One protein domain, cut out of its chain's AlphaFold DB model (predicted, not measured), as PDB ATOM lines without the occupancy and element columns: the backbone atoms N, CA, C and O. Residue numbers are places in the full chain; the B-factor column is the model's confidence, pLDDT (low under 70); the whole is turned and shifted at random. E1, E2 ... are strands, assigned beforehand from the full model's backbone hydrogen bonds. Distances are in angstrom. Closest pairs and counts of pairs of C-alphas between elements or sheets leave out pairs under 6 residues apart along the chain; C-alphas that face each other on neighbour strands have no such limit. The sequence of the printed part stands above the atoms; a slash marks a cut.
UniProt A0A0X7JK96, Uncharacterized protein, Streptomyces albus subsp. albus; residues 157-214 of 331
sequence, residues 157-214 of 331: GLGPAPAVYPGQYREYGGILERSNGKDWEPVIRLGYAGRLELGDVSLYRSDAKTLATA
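AT A GLANCE: This is residues 157 to 214 of the 331 residues of an uncharacterized protein of Streptomyces albus subsp. albus (UniProt A0A0X7JK96). With little regular structure, the model is two small strand lobes at opposite ends, joined by residues 186 to 194: the hairpin E1 and E2 with residues 157 to 168 looping beside it, and the antiparallel meander E3 E4 E5, each strand the neighbour of the one before. The printed part has 58 residues, 23 in named strands, and no named helix: all strand. It is loose, radius of gyration of the C-alphas 14.1 A, spanning 40 by 23 by 13 A.

IN THESE COORDINATES: E1, residues 169 to 172, begins at C-alpha (-51.661, 38.007, 3.022). E2 is residues 175 to 179, E3 195 to 198, and E4 201 to 207, 18.3 A long. E5, residues 210 to 212, ends at C-alpha (-24.638, 38.903, 3.659).

HOW THE PARTS SIT: In hairpin E1 and E2, N 170 and O 177 are within hydrogen-bond range, 3.0 A. E2 and E3 are apart. Hairpin E3 and E4 has N 198 and O 201 at 2.8 A; hairpin E4 and E5 has N 212 and O 204 at 2.8 A.

THE WHOLE: The farthest C-alphas, of Ala 161 and Ala 214, are 39.7 A apart. The link E2 to E3 is long. The printed part has no cut; no printed residue is under 70 in pLDDT.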
ATOM      1  N   GLY A 157     -55.188  35.484   0.171       92.81
ATOM      2  CA  GLY A 157     -56.322  36.005  -0.596       92.81
ATOM      3  C   GLY A 157     -55.929  36.375  -2.029       92.81
ATOM      4  O   GLY A 157     -54.748  36.523  -2.328       92.81
ATOM      5  N   LEU A 158     -56.911  36.553  -2.913       91.25
ATOM      6  CA  LEU A 158     -56.681  36.958  -4.302       91.25
ATOM      7  C   LEU A 158     -57.432  38.254  -4.608       91.25
ATOM      8  O   LEU A 158     -58.595  38.405  -4.229       91.25
ATOM      9  N   GLY A 159     -56.792  39.156  -5.347       90.31
ATOM     10  CA  GLY A 159     -57.446  40.352  -5.869       90.31
ATOM     11  C   GLY A 159     -57.397  41.570  -4.933       90.31
ATOM     12  O   GLY A 159     -56.728  41.562  -3.902       90.31
ATOM     13  N   PRO A 160     -58.116  42.650  -5.283       91.56
ATOM     14  CA  PRO A 160     -57.962  43.960  -4.648       91.56
ATOM     15  C   PRO A 160     -58.725  44.121  -3.324       91.56
ATOM     16  O   PRO A 160     -58.828  45.244  -2.829       91.56
ATOM     17  N   ALA A 161     -59.273  43.048  -2.745       88.56
ATOM     18  CA  ALA A 161     -60.112  43.138  -1.552       88.56
ATOM     19  C   ALA A 161     -59.393  43.868  -0.390       88.56
ATOM     20  O   ALA A 161     -58.186  43.664  -0.195       88.56
ATOM     21  N   PRO A 162     -60.099  44.720   0.381       90.06
ATOM     22  CA  PRO A 162     -59.545  45.349   1.577       90.06
ATOM     23  C   PRO A 162     -59.042  44.316   2.591       90.06
ATOM     24  O   PRO A 162     -59.543  43.192   2.655       90.06
ATOM     25  N   ALA A 163     -58.051  44.701   3.392       91.44
ATOM     26  CA  ALA A 163     -57.590  43.863   4.489       91.44
ATOM     27  C   ALA A 163     -58.629  43.824   5.608       91.44
ATOM     28  O   ALA A 163     -59.240  44.841   5.929       91.44
ATOM     29  N   VAL A 164     -58.777  42.661   6.232       91.06
ATOM     30  CA  VAL A 164     -59.679  42.462   7.369       91.06
ATOM     31  C   VAL A 164     -58.909  42.514   8.687       91.06
ATOM     32  O   VAL A 164     -59.412  43.033   9.679       91.06
ATOM     33  N   TYR A 165     -57.674  42.004   8.716       91.56
ATOM     34  CA  TYR A 165     -56.856  42.000   9.927       91.56
ATOM     35  C   TYR A 165     -55.360  42.224   9.636       91.56
ATOM     36  O   TYR A 165     -54.860  41.842   8.570       91.56
ATOM     37  N   PRO A 166     -54.605  42.813  10.586       93.06
ATOM     38  CA  PRO A 166     -53.160  42.973  10.450       93.06
ATOM     39  C   PRO A 166     -52.452  41.626  10.258       93.06
ATOM     40  O   PRO A 166     -52.649  40.689  11.025       93.06
ATOM     41  N   GLY A 167     -51.572  41.538   9.262       92.50
ATOM     42  CA  GLY A 167     -50.838  40.312   8.943       92.50
ATOM     43  C   GLY A 167     -51.536  39.358   7.976       92.50
ATOM     44  O   GLY A 167     -50.943  38.334   7.644       92.50
ATOM     45  N   GLN A 168     -52.729  39.695   7.480       93.88
ATOM     46  CA  GLN A 168     -53.332  39.009   6.339       93.88
ATOM     47  C   GLN A 168     -52.429  39.113   5.097       93.88
ATOM     48  O   GLN A 168     -51.814  40.157   4.865       93.88
ATOM     49  N   TYR A 169     -52.379  38.047   4.296       95.19
ATOM     50  CA  TYR A 169     -51.661  38.007   3.022       95.19
ATOM     51  C   TYR A 169     -52.626  37.960   1.837       95.19
ATOM     52  O   TYR A 169     -53.690  37.337   1.916       95.19
ATOM     53  N   ARG A 170     -52.232  38.581   0.722       95.00
ATOM     54  CA  ARG A 170     -52.906  38.447  -0.574       95.00
ATOM     55  C   ARG A 170     -51.920  38.429  -1.733       95.00
ATOM     56  O   ARG A 170     -50.805  38.925  -1.606       95.00
ATOM     57  N   GLU A 171     -52.365  37.911  -2.864       95.31
ATOM     58  CA  GLU A 171     -51.753  38.139  -4.166       95.31
ATOM     59  C   GLU A 171     -52.614  39.137  -4.950       95.31
ATOM     60  O   GLU A 171     -53.839  38.993  -5.042       95.31
ATOM     61  N   TYR A 172     -51.967  40.172  -5.481       95.00
ATOM     62  CA  TYR A 172     -52.598  41.141  -6.363       95.00
ATOM     63  C   TYR A 172     -51.600  41.656  -7.407       95.00
ATOM     64  O   TYR A 172     -50.550  42.199  -7.067       95.00
ATOM     65  N   GLY A 173     -51.928  41.499  -8.692       93.94
ATOM     66  CA  GLY A 173     -51.104  42.017  -9.791       93.94
ATOM     67  C   GLY A 173     -49.743  41.326  -9.955       93.94
ATOM     68  O   GLY A 173     -48.804  41.939 -10.455       93.94
ATOM     69  N   GLY A 174     -49.617  40.071  -9.529       94.25
ATOM     70  CA  GLY A 174     -48.375  39.297  -9.507       94.25
ATOM     71  C   GLY A 174     -47.511  39.536  -8.266       94.25
ATOM     72  O   GLY A 174     -46.371  39.074  -8.229       94.25
ATOM     73  N   ILE A 175     -48.015  40.264  -7.264       95.56
ATOM     74  CA  ILE A 175     -47.253  40.678  -6.082       95.56
ATOM     75  C   ILE A 175     -47.883  40.081  -4.824       95.56
ATOM     76  O   ILE A 175     -49.088  40.201  -4.597       95.56
ATOM     77  N   LEU A 176     -47.050  39.459  -3.984       95.88
ATOM     78  CA  LEU A 176     -47.439  39.062  -2.634       95.88
ATOM     79  C   LEU A 176     -47.409  40.288  -1.718       95.88
ATOM     80  O   LEU A 176     -46.357  40.895  -1.512       95.88
ATOM     81  N   GLU A 177     -48.552  40.606  -1.128       96.75
ATOM     82  CA  GLU A 177     -48.711  41.726  -0.211       96.75
ATOM     83  C   GLU A 177     -49.128  41.240   1.177       96.75
ATOM     84  O   GLU A 177     -49.885  40.276   1.331       96.75
ATOM     85  N   ARG A 178     -48.655  41.947   2.205       96.00
ATOM     86  CA  ARG A 178     -49.035  41.740   3.604       96.00
ATOM     87  C   ARG A 178     -49.719  42.994   4.128       96.00
ATOM     88  O   ARG A 178     -49.183  44.091   3.992       96.00
ATOM     89  N   SER A 179     -50.856  42.842   4.797       95.19
ATOM     90  CA  SER A 179     -51.519  43.967   5.455       95.19
ATOM     91  C   SER A 179     -50.784  44.396   6.729       95.19
ATOM     92  O   SER A 179     -50.382  43.561   7.551       95.19
ATOM     93  N   ASN A 180     -50.661  45.707   6.937       93.00
ATOM     94  CA  ASN A 180     -50.239  46.296   8.212       93.00
ATOM     95  C   ASN A 180     -51.431  46.672   9.130       93.00
ATOM     96  O   ASN A 180     -51.217  47.206  10.215       93.00
ATOM     97  N   GLY A 181     -52.669  46.378   8.711       91.94
ATOM     98  CA  GLY A 181     -53.916  46.776   9.380       91.94
ATOM     99  C   GLY A 181     -54.543  48.076   8.862       91.94
ATOM    100  O   GLY A 181     -55.679  48.372   9.214       91.94
ATOM    101  N   LYS A 182     -53.827  48.844   8.035       90.69
ATOM    102  CA  LYS A 182     -54.302  50.073   7.377       90.69
ATOM    103  C   LYS A 182     -54.182  49.976   5.860       90.69
ATOM    104  O   LYS A 182     -55.146  50.244   5.157       90.69
ATOM    105  N   ASP A 183     -53.027  49.513   5.393       93.31
ATOM    106  CA  ASP A 183     -52.662  49.419   3.984       93.31
ATOM    107  C   ASP A 183     -52.121  48.027   3.637       93.31
ATOM    108  O   ASP A 183     -51.738  47.231   4.509       93.31
ATOM    109  N   TRP A 184     -52.077  47.751   2.334       96.31
ATOM    110  CA  TRP A 184     -51.368  46.615   1.757       96.31
ATOM    111  C   TRP A 184     -49.945  47.023   1.396       96.31
ATOM    112  O   TRP A 184     -49.727  48.067   0.786       96.31
ATOM    113  N   GLU A 185     -48.974  46.197   1.777       96.56
ATOM    114  CA  GLU A 185     -47.565  46.471   1.527       96.56
ATOM    115  C   GLU A 185     -46.914  45.292   0.790       96.56
ATOM    116  O   GLU A 185     -47.066  44.146   1.233       96.56
ATOM    117  N   PRO A 186     -46.118  45.539  -0.265       95.19
ATOM    118  CA  PRO A 186     -45.415  44.499  -1.013       95.19
ATOM    119  C   PRO A 186     -44.125  44.079  -0.289       95.19
ATOM    120  O   PRO A 186     -43.019  44.211  -0.814       95.19
ATOM    121  N   VAL A 187     -44.243  43.648   0.970       87.81
ATOM    122  CA  VAL A 187     -43.094  43.347   1.835       87.81
ATOM    123  C   VAL A 187     -43.236  42.014   2.562       87.81
ATOM    124  O   VAL A 187     -44.275  41.686   3.136       87.81
ATOM    125  N   ILE A 188     -42.121  41.284   2.633       84.19
ATOM    126  CA  ILE A 188     -41.949  40.120   3.503       84.19
ATOM    127  C   ILE A 188     -41.050  40.543   4.663       84.19
ATOM    128  O   ILE A 188     -39.908  40.955   4.467       84.19
ATOM    129  N   ARG A 189     -41.569  40.461   5.891       85.94
ATOM    130  CA  ARG A 189     -40.806  40.766   7.107       85.94
ATOM    131  C   ARG A 189     -40.253  39.475   7.689       85.94
ATOM    132  O   ARG A 189     -41.016  38.608   8.105       85.94
ATOM    133  N   LEU A 190     -38.932  39.379   7.734       85.06
ATOM    134  CA  LEU A 190     -38.210  38.291   8.379       85.06
ATOM    135  C   LEU A 190     -37.718  38.759   9.757       85.06
ATOM    136  O   LEU A 190     -37.396  39.934   9.939       85.06
ATOM    137  N   GLY A 191     -37.694  37.858  10.742       84.50
ATOM    138  CA  GLY A 191     -37.136  38.157  12.068       84.50
ATOM    139  C   GLY A 191     -35.623  38.413  12.020       84.50
ATOM    140  O   GLY A 191     -34.994  38.246  10.980       84.50
ATOM    141  N   TYR A 192     -35.006  38.764  13.156       82.69
ATOM    142  CA  TYR A 192     -33.560  39.053  13.220       82.69
ATOM    143  C   TYR A 192     -32.664  37.906  12.730       82.69
ATOM    144  O   TYR A 192     -31.598  38.167  12.185       82.69
ATOM    145  N   ALA A 193     -33.110  36.660  12.894       84.69
ATOM    146  CA  ALA A 193     -32.437  35.461  12.393       84.69
ATOM    147  C   ALA A 193     -33.057  34.916  11.089       84.69
ATOM    148  O   ALA A 193     -32.711  33.822  10.648       84.69
ATOM    149  N   GLY A 194     -34.017  35.635  10.504       87.06
ATOM    150  CA  GLY A 194     -34.711  35.194   9.307       87.06
ATOM    151  C   GLY A 194     -33.841  35.339   8.060       87.06
ATOM    152  O   GLY A 194     -33.025  36.256   7.948       87.06
ATOM    153  N   ARG A 195     -34.023  34.406   7.129       89.50
ATOM    154  CA  ARG A 195     -33.255  34.294   5.888       89.50
ATOM    155  C   ARG A 195     -34.204  34.163   4.709       89.50
ATOM    156  O   ARG A 195     -35.307  33.636   4.864       89.50
ATOM    157  N   LEU A 196     -33.777  34.651   3.552       91.12
ATOM    158  CA  LEU A 196     -34.389  34.301   2.280       91.12
ATOM    159  C   LEU A 196     -33.555  33.178   1.662       91.12
ATOM    160  O   LEU A 196     -32.384  33.386   1.354       91.12
ATOM    161  N   GLU A 197     -34.169  32.010   1.502       90.12
ATOM    162  CA  GLU A 197     -33.540  30.834   0.903       90.12
ATOM    163  C   GLU A 197     -33.953  30.730  -0.571       90.12
ATOM    164  O   GLU A 197     -35.143  30.719  -0.897       90.12
ATOM    165  N   LEU A 198     -32.968  30.673  -1.464       88.50
ATOM    166  CA  LEU A 198     -33.121  30.578  -2.913       88.50
ATOM    167  C   LEU A 198     -32.365  29.340  -3.404       88.50
ATOM    168  O   LEU A 198     -31.238  29.432  -3.883       88.50
ATOM    169  N   GLY A 199     -32.984  28.169  -3.257       90.88
ATOM    170  CA  GLY A 199     -32.310  26.901  -3.535       90.88
ATOM    171  C   GLY A 199     -31.202  26.638  -2.517       90.88
ATOM    172  O   GLY A 199     -31.488  26.508  -1.331       90.88
ATOM    173  N   ASP A 200     -29.960  26.550  -2.988       90.19
ATOM    174  CA  ASP A 200     -28.748  26.372  -2.180       90.19
ATOM    175  C   ASP A 200     -28.134  27.693  -1.685       90.19
ATOM    176  O   ASP A 200     -27.135  27.672  -0.972       90.19
ATOM    177  N   VAL A 201     -28.727  28.841  -2.029       92.31
ATOM    178  CA  VAL A 201     -28.227  30.163  -1.635       92.31
ATOM    179  C   VAL A 201     -29.083  30.772  -0.532       92.31
ATOM    180  O   VAL A 201     -30.286  30.971  -0.704       92.31
ATOM    181  N   SER A 202     -28.436  31.197   0.554       92.25
ATOM    182  CA  SER A 202     -29.067  32.001   1.602       92.25
ATOM    183  C   SER A 202     -28.673  33.472   1.497       92.25
ATOM    184  O   SER A 202     -27.489  33.815   1.411       92.25
ATOM    185  N   LEU A 203     -29.662  34.356   1.612       93.19
ATOM    186  CA  LEU A 203     -29.472  35.788   1.815       93.19
ATOM    187  C   LEU A 203     -29.978  36.170   3.208       93.19
ATOM    188  O   LEU A 203     -31.142  35.938   3.547       93.19
ATOM    189  N   TYR A 204     -29.108  36.747   4.031       92.12
ATOM    190  CA  TYR A 204     -29.406  37.012   5.435       92.12
ATOM    191  C   TYR A 204     -28.785  38.312   5.931       92.12
ATOM    192  O   TYR A 204     -27.888  38.891   5.323       92.12
ATOM    193  N   ARG A 205     -29.272  38.785   7.075       92.19
ATOM    194  CA  ARG A 205     -28.704  39.939   7.766       92.19
ATOM    195  C   ARG A 205     -27.582  39.469   8.691       92.19
ATOM    196  O   ARG A 205     -27.866  38.738   9.633       92.19
ATOM    197  N   SER A 206     -26.336  39.876   8.441       91.56
ATOM    198  CA  SER A 206     -25.228  39.578   9.365       91.56
ATOM    199  C   SER A 206     -25.199  40.552  10.544       91.56
ATOM    200  O   SER A 206     -24.938  40.139  11.663       91.56
ATOM    201  N   ASP A 207     -25.543  41.822  10.294       91.56
ATOM    202  CA  ASP A 207     -25.498  42.922  11.264       91.56
ATOM    203  C   ASP A 207     -26.555  43.991  10.954       91.56
ATOM    204  O   ASP A 207     -27.320  43.906   9.990       91.56
ATOM    205  N   ALA A 208     -26.646  45.036  11.777       89.81
ATOM    206  CA  ALA A 208     -27.536  46.155  11.494       89.81
ATOM    207  C   ALA A 208     -27.235  46.830  10.153       89.81
ATOM    208  O   ALA A 208     -26.173  47.405   9.970       89.81
ATOM    209  N   LYS A 209     -28.232  46.803   9.254       90.25
ATOM    210  CA  LYS A 209     -28.151  47.349   7.887       90.25
ATOM    211  C   LYS A 209     -27.115  46.645   6.994       90.25
ATOM    212  O   LYS A 209     -26.775  47.183   5.947       90.25
ATOM    213  N   THR A 210     -26.680  45.442   7.367       90.62
ATOM    214  CA  THR A 210     -25.708  44.653   6.601       90.62
ATOM    215  C   THR A 210     -26.360  43.387   6.073       90.62
ATOM    216  O   THR A 210     -26.887  42.581   6.842       90.62
ATOM    217  N   LEU A 211     -26.317  43.224   4.755       91.75
ATOM    218  CA  LEU A 211     -26.778  42.039   4.046       91.75
ATOM    219  C   LEU A 211     -25.570  41.168   3.703       91.75
ATOM    220  O   LEU A 211     -24.548  41.686   3.257       91.75
ATOM    221  N   ALA A 212     -25.694  39.864   3.898       92.56
ATOM    222  CA  ALA A 212     -24.638  38.903   3.659       92.56
ATOM    223  C   ALA A 212     -25.195  37.619   3.039       92.56
ATOM    224  O   ALA A 212     -26.383  37.302   3.132       92.56
ATOM    225  N   THR A 213     -24.290  36.878   2.422       93.94
ATOM    226  CA  THR A 213     -24.473  35.495   2.006       93.94
ATOM    227  C   THR A 213     -23.180  34.757   2.353       93.94
ATOM    228  O   THR A 213     -22.109  35.368   2.335       93.94
ATOM    229  N   ALA A 214     -23.272  33.480   2.721       90.69
ATOM    230  CA  ALA A 214     -22.086  32.635   2.865       90.69
ATOM    231  C   ALA A 214     -21.544  32.209   1.489       90.69
ATOM    232  O   ALA A 214     -20.407  31.749   1.387       90.69
TER     233      ALA A 214